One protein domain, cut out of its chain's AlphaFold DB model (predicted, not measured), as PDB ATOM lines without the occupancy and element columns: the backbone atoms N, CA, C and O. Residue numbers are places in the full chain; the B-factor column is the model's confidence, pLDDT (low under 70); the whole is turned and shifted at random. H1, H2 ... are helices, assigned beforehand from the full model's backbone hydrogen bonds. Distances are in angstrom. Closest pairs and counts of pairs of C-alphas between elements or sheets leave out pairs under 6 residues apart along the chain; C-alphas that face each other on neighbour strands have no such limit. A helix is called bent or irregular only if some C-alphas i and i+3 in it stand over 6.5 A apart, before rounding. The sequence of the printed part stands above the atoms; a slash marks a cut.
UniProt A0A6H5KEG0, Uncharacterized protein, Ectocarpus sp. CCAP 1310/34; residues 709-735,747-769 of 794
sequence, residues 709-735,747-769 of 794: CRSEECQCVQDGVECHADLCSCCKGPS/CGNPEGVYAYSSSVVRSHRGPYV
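What this domain is: This is residues 709 to 735 and 747 to 769 of the 794 residues of an uncharacterized protein of Ectocarpus sp. CCAP 1310/34 (UniProt A0A6H5KEG0). Little regular structure is present: helix H2 sticks out as an arm from a small body of loops that holds the short helix H1. The printed part has 50 residues with two named helices, H1 then H2, and no named strand; the class is all helix, though named elements hold only 16 residues. The whole is loose, with a radius of gyration of the C-alphas of 13.7 A, and spans 43 by 28 by 13 A, only just flat.

How they stand to each other: Residues 757 to 769 stand free, of which 758 to 769 belong to H2. H1, residues 715 to 718, is apart from H2. In H2, 6 of 8 O i to N i+4 pairs are within hydrogen-bond range; H1 is too short for such a pair.

Where its parts are: H2 measures 15.3 A, from C-alpha 758 at (119.183, 171.682, 99.329) to C-alpha 769 at (114.574, 185.732, 103.304). It is irregular: C-alphas 764 and 767 are 7.1 A apart. H1 measures 5.0 A and begins at C-alpha 715 (130.856, 155.214, 117.704).

The domain as a whole: The C-alphas farthest apart, of Glu 713 and Val 769, are 42.7 A apart. The link across the cut lacks residues 736 to 746; C-alphas 735 and 747 are 15.1 A apart. Mean pLDDT of the printed part is 73.9, with residues 729 to 735 among those under 70.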
ATOM      1  N   CYS A 709     129.724 151.191 108.829       64.25
ATOM      2  CA  CYS A 709     128.707 151.614 109.809       64.25
ATOM      3  C   CYS A 709     127.505 150.657 109.769       64.25
ATOM      4  O   CYS A 709     126.619 150.830 108.935       64.25
ATOM      5  N   ARG A 710     127.573 149.596 110.577       60.91
ATOM      6  CA  ARG A 710     126.708 148.402 110.621       60.91
ATOM      7  C   ARG A 710     126.914 147.604 111.911       60.91
ATOM      8  O   ARG A 710     126.011 146.902 112.336       60.91
ATOM      9  N   SER A 711     128.103 147.668 112.515       65.12
ATOM     10  CA  SER A 711     128.328 147.153 113.868       65.12
ATOM     11  C   SER A 711     127.849 148.156 114.915       65.12
ATOM     12  O   SER A 711     128.221 149.326 114.838       65.12
ATOM     13  N   GLU A 712     127.173 147.665 115.948       70.44
ATOM     14  CA  GLU A 712     126.816 148.390 117.183       70.44
ATOM     15  C   GLU A 712     128.049 148.950 117.927       70.44
ATOM     16  O   GLU A 712     127.944 149.854 118.744       70.44
ATOM     17  N   GLU A 713     129.251 148.461 117.605       71.00
ATOM     18  CA  GLU A 713     130.552 148.999 118.040       71.00
ATOM     19  C   GLU A 713     130.992 150.286 117.305       71.00
ATOM     20  O   GLU A 713     132.073 150.817 117.561       71.00
ATOM     21  N   CYS A 714     130.230 150.770 116.320       74.06
ATOM     22  CA  CYS A 714     130.575 151.996 115.607       74.06
ATOM     23  C   CYS A 714     130.171 153.207 116.453       74.06
ATOM     24  O   CYS A 714     128.993 153.369 116.747       74.06
ATOM     25  N   GLN A 715     131.117 154.088 116.795       72.81
ATOM     26  CA  GLN A 715     130.856 155.214 117.704       72.81
ATOM     27  C   GLN A 715     129.639 156.063 117.290       72.81
ATOM     28  O   GLN A 715     128.830 156.397 118.136       72.81
ATOM     29  N   CYS A 716     129.426 156.337 115.996       73.88
ATOM     30  CA  CYS A 716     128.247 157.099 115.555       73.88
ATOM     31  C   CYS A 716     126.910 156.351 115.723       73.88
ATOM     32  O   CYS A 716     125.886 157.006 115.850       73.88
ATOM     33  N   VAL A 717     126.921 155.014 115.765       80.00
ATOM     34  CA  VAL A 717     125.747 154.201 116.131       80.00
ATOM     35  C   VAL A 717     125.499 154.295 117.641       80.00
ATOM     36  O   VAL A 717     124.360 154.446 118.065       80.00
ATOM     37  N   GLN A 718     126.560 154.262 118.454       81.88
ATOM     38  CA  GLN A 718     126.472 154.375 119.920       81.88
ATOM     39  C   GLN A 718     126.069 155.780 120.391       81.88
ATOM     40  O   GLN A 718     125.340 155.916 121.368       81.88
ATOM     41  N   ASP A 719     126.524 156.813 119.681       80.38
ATOM     42  CA  ASP A 719     126.237 158.222 119.961       80.38
ATOM     43  C   ASP A 719     124.853 158.667 119.431       80.38
ATOM     44  O   ASP A 719     124.465 159.815 119.648       80.38
ATOM     45  N   GLY A 720     124.126 157.813 118.692       83.94
ATOM     46  CA  GLY A 720     122.851 158.173 118.051       83.94
ATOM     47  C   GLY A 720     122.988 159.222 116.934       83.94
ATOM     48  O   GLY A 720     122.133 160.091 116.779       83.94
ATOM     49  N   VAL A 721     124.091 159.199 116.176       81.06
ATOM     50  CA  VAL A 721     124.437 160.235 115.188       81.06
ATOM     51  C   VAL A 721     124.163 159.756 113.761       81.06
ATOM     52  O   VAL A 721     124.811 158.836 113.254       81.06
ATOM     53  N   GLU A 722     123.251 160.441 113.064       82.44
ATOM     54  CA  GLU A 722     122.959 160.209 111.643       82.44
ATOM     55  C   GLU A 722     124.222 160.264 110.763       82.44
ATOM     56  O   GLU A 722     125.054 161.176 110.846       82.44
ATOM     57  N   CYS A 723     124.360 159.319 109.831       80.00
ATOM     58  CA  CYS A 723     125.526 159.269 108.957       80.00
ATOM     59  C   CYS A 723     125.360 160.220 107.765       80.00
ATOM     60  O   CYS A 723     124.765 159.861 106.753       80.00
ATOM     61  N   HIS A 724     125.937 161.424 107.837       80.69
ATOM     62  CA  HIS A 724     125.948 162.364 106.710       80.69
ATOM     63  C   HIS A 724     126.482 161.728 105.414       80.69
ATOM     64  O   HIS A 724     127.667 161.384 105.329       80.69
ATOM     65  N   ALA A 725     125.648 161.667 104.371       75.69
ATOM     66  CA  ALA A 725     125.987 161.094 103.066       75.69
ATOM     67  C   ALA A 725     127.241 161.736 102.443       75.69
ATOM     68  O   ALA A 725     128.083 161.068 101.838       75.69
ATOM     69  N   ASP A 726     127.411 163.042 102.656       72.94
ATOM     70  CA  ASP A 726     128.532 163.827 102.145       72.94
ATOM     71  C   ASP A 726     129.846 163.662 102.921       72.94
ATOM     72  O   ASP A 726     130.891 164.118 102.441       72.94
ATOM     73  N   LEU A 727     129.845 162.968 104.061       71.69
ATOM     74  CA  LEU A 727     131.027 162.788 104.914       71.69
ATOM     75  C   LEU A 727     131.360 161.308 105.138       71.69
ATOM     76  O   LEU A 727     132.519 160.914 105.000       71.69
ATOM     77  N   CYS A 728     130.355 160.482 105.426       71.12
ATOM     78  CA  CYS A 728     130.517 159.068 105.727       71.12
ATOM     79  C   CYS A 728     130.902 158.265 104.471       71.12
ATOM     80  O   CYS A 728     130.147 158.164 103.501       71.12
ATOM     81  N   SER A 729     132.079 157.634 104.495       68.38
ATOM     82  CA  SER A 729     132.563 156.778 103.403       68.38
ATOM     83  C   SER A 729     131.690 155.553 103.142       68.38
ATOM     84  O   SER A 729     131.709 155.052 102.024       68.38
ATOM     85  N   CYS A 730     130.915 155.096 104.130       66.81
ATOM     86  CA  CYS A 730     129.967 153.991 103.978       66.81
ATOM     87  C   CYS A 730     128.694 154.404 103.220       66.81
ATOM     88  O   CYS A 730     128.070 153.566 102.578       66.81
ATOM     89  N   CYS A 731     128.333 155.692 103.264       68.31
ATOM     90  CA  CYS A 731     127.210 156.254 102.507       68.31
ATOM     91  C   CYS A 731     127.606 156.607 101.068       68.31
ATOM     92  O   CYS A 731     126.788 156.544 100.154       68.31
ATOM     93  N   LYS A 732     128.881 156.954 100.845       66.56
ATOM     94  CA  LYS A 732     129.443 157.170  99.505       66.56
ATOM     95  C   LYS A 732     129.711 155.842  98.809       66.56
ATOM     96  O   LYS A 732     130.866 155.435  98.659       66.56
ATOM     97  N   GLY A 733     128.625 155.210  98.364       59.84
ATOM     98  CA  GLY A 733     128.657 154.052  97.479       59.84
ATOM     99  C   GLY A 733     129.561 154.283  96.256       59.84
ATOM    100  O   GLY A 733     129.854 155.431  95.894       59.84
ATOM    101  N   PRO A 734     130.054 153.204  95.622       56.34
ATOM    102  CA  PRO A 734     130.902 153.323  94.446       56.34
ATOM    103  C   PRO A 734     130.145 154.092  93.360       56.34
ATOM    104  O   PRO A 734     129.034 153.722  92.994       56.34
ATOM    105  N   SER A 735     130.743 155.172  92.849       50.50
ATOM    106  CA  SER A 735     130.124 156.056  91.855       50.50
ATOM    107  C   SER A 735     130.149 155.427  90.455       50.50
ATOM    108  O   SER A 735     130.816 155.927  89.546       50.50
ATOM    109  N   CYS A 747     125.154 151.938 104.291       66.81
ATOM    110  CA  CYS A 747     125.201 152.402 105.675       66.81
ATOM    111  C   CYS A 747     124.039 151.756 106.445       66.81
ATOM    112  O   CYS A 747     122.884 152.064 106.180       66.81
ATOM    113  N   GLY A 748     124.343 150.837 107.362       69.62
ATOM    114  CA  GLY A 748     123.397 150.317 108.356       69.62
ATOM    115  C   GLY A 748     123.632 150.970 109.716       69.62
ATOM    116  O   GLY A 748     123.764 150.282 110.721       69.62
ATOM    117  N   ASN A 749     123.738 152.297 109.719       76.94
ATOM    118  CA  ASN A 749     123.469 153.086 110.910       76.94
ATOM    119  C   ASN A 749     121.950 153.003 111.161       76.94
ATOM    120  O   ASN A 749     121.217 153.306 110.217       76.94
ATOM    121  N   PRO A 750     121.457 152.585 112.342       77.44
ATOM    122  CA  PRO A 750     120.016 152.499 112.599       77.44
ATOM    123  C   PRO A 750     119.341 153.874 112.504       77.44
ATOM    124  O   PRO A 750     118.283 153.982 111.891       77.44
ATOM    125  N   GLU A 751     120.032 154.935 112.935       81.44
ATOM    126  CA  GLU A 751     119.623 156.341 112.759       81.44
ATOM    127  C   GLU A 751     119.641 156.809 111.288       81.44
ATOM    128  O   GLU A 751     119.319 157.948 110.965       81.44
ATOM    129  N   GLY A 752     120.059 155.949 110.358       80.12
ATOM    130  CA  GLY A 752     120.036 156.222 108.930       80.12
ATOM    131  C   GLY A 752     121.117 157.188 108.441       80.12
ATOM    132  O   GLY A 752     122.233 157.284 108.979       80.12
ATOM    133  N   VAL A 753     120.795 157.845 107.323       79.88
ATOM    134  CA  VAL A 753     121.730 158.582 106.465       79.88
ATOM    135  C   VAL A 753     121.198 159.985 106.185       79.88
ATOM    136  O   VAL A 753     120.322 160.163 105.337       79.88
ATOM    137  N   TYR A 754     121.786 160.998 106.825       81.69
ATOM    138  CA  TYR A 754     121.467 162.392 106.524       81.69
ATOM    139  C   TYR A 754     121.939 162.753 105.107       81.69
ATOM    140  O   TYR A 754     123.136 162.948 104.859       81.69
ATOM    141  N   ALA A 755     121.004 162.894 104.172       80.19
ATOM    142  CA  ALA A 755     121.252 163.478 102.859       80.19
ATOM    143  C   ALA A 755     120.968 164.988 102.897       80.19
ATOM    144  O   ALA A 755     119.864 165.407 103.246       80.19
ATOM    145  N   TYR A 756     121.938 165.826 102.507       82.12
ATOM    146  CA  TYR A 756     121.745 167.279 102.477       82.12
ATOM    147  C   TYR A 756     120.739 167.684 101.383       82.12
ATOM    148  O   TYR A 756     121.078 167.881 100.213       82.12
ATOM    149  N   SER A 757     119.474 167.835 101.774       84.88
ATOM    150  CA  SER A 757     118.408 168.262 100.871       84.88
ATOM    151  C   SER A 757     118.413 169.782 100.699       84.88
ATOM    152  O   SER A 757     117.830 170.539 101.478       84.88
ATOM    153  N   SER A 758     119.082 170.249  99.640       77.69
ATOM    154  CA  SER A 758     119.183 171.682  99.329       77.69
ATOM    155  C   SER A 758     117.828 172.371  99.092       77.69
ATOM    156  O   SER A 758     117.731 173.584  99.271       77.69
ATOM    157  N   SER A 759     116.781 171.624  98.725       77.00
ATOM    158  CA  SER A 759     115.407 172.126  98.603       77.00
ATOM    159  C   SER A 759     114.747 172.327  99.968       77.00
ATOM    160  O   SER A 759     114.186 173.396 100.189       77.00
ATOM    161  N   VAL A 760     114.885 171.382 100.906       82.25
ATOM    162  CA  VAL A 760     114.370 171.512 102.287       82.25
ATOM    163  C   VAL A 760     115.062 172.660 103.028       82.25
ATOM    164  O   VAL A 760     114.414 173.475 103.681       82.25
ATOM    165  N   VAL A 761     116.380 172.802 102.861       79.94
ATOM    166  CA  VAL A 761     117.130 173.924 103.453       79.94
ATOM    167  C   VAL A 761     116.732 175.267 102.826       79.94
ATOM    168  O   VAL A 761     116.778 176.291 103.505       79.94
ATOM    169  N   ARG A 762     116.292 175.293 101.559       76.19
ATOM    170  CA  ARG A 762     115.726 176.495 100.924       76.19
ATOM    171  C   ARG A 762     114.306 176.798 101.401       76.19
ATOM    172  O   ARG A 762     114.045 177.953 101.714       76.19
ATOM    173  N   SER A 763     113.414 175.810 101.499       78.88
ATOM    174  CA  SER A 763     112.032 176.041 101.944       78.88
ATOM    175  C   SER A 763     111.973 176.495 103.404       78.88
ATOM    176  O   SER A 763     111.308 177.484 103.693       78.88
ATOM    177  N   HIS A 764     112.756 175.882 104.298       77.31
ATOM    178  CA  HIS A 764     112.864 176.319 105.695       77.31
ATOM    179  C   HIS A 764     113.464 177.733 105.828       77.31
ATOM    180  O   HIS A 764     113.142 178.464 106.764       77.31
ATOM    181  N   ARG A 765     114.337 178.158 104.902       75.62
ATOM    182  CA  ARG A 765     114.919 179.515 104.913       75.62
ATOM    183  C   ARG A 765     114.042 180.568 104.241       75.62
ATOM    184  O   ARG A 765     114.155 181.733 104.609       75.62
ATOM    185  N   GLY A 766     113.169 180.182 103.309       78.00
ATOM    186  CA  GLY A 766     112.305 181.082 102.536       78.00
ATOM    187  C   GLY A 766     111.627 182.183 103.367       78.00
ATOM    188  O   GLY A 766     111.871 183.354 103.075       78.00
ATOM    189  N   PRO A 767     110.884 181.850 104.444       75.50
ATOM    190  CA  PRO A 767     110.204 182.839 105.288       75.50
ATOM    191  C   PRO A 767     111.125 183.903 105.904       75.50
ATOM    192  O   PRO A 767     110.706 185.041 106.103       75.50
ATOM    193  N   TYR A 768     112.387 183.561 106.179       64.25
ATOM    194  CA  TYR A 768     113.385 184.470 106.759       64.25
ATOM    195  C   TYR A 768     114.086 185.345 105.710       64.25
ATOM    196  O   TYR A 768     114.679 186.361 106.060       64.25
ATOM    197  N   VAL A 769     114.022 184.961 104.430       57.75
ATOM    198  CA  VAL A 769     114.574 185.732 103.304       57.75
ATOM    199  C   VAL A 769     113.539 186.728 102.772       57.75
ATOM    200  O   VAL A 769     113.875 187.872 102.483       57.75
TER     201      VAL A 769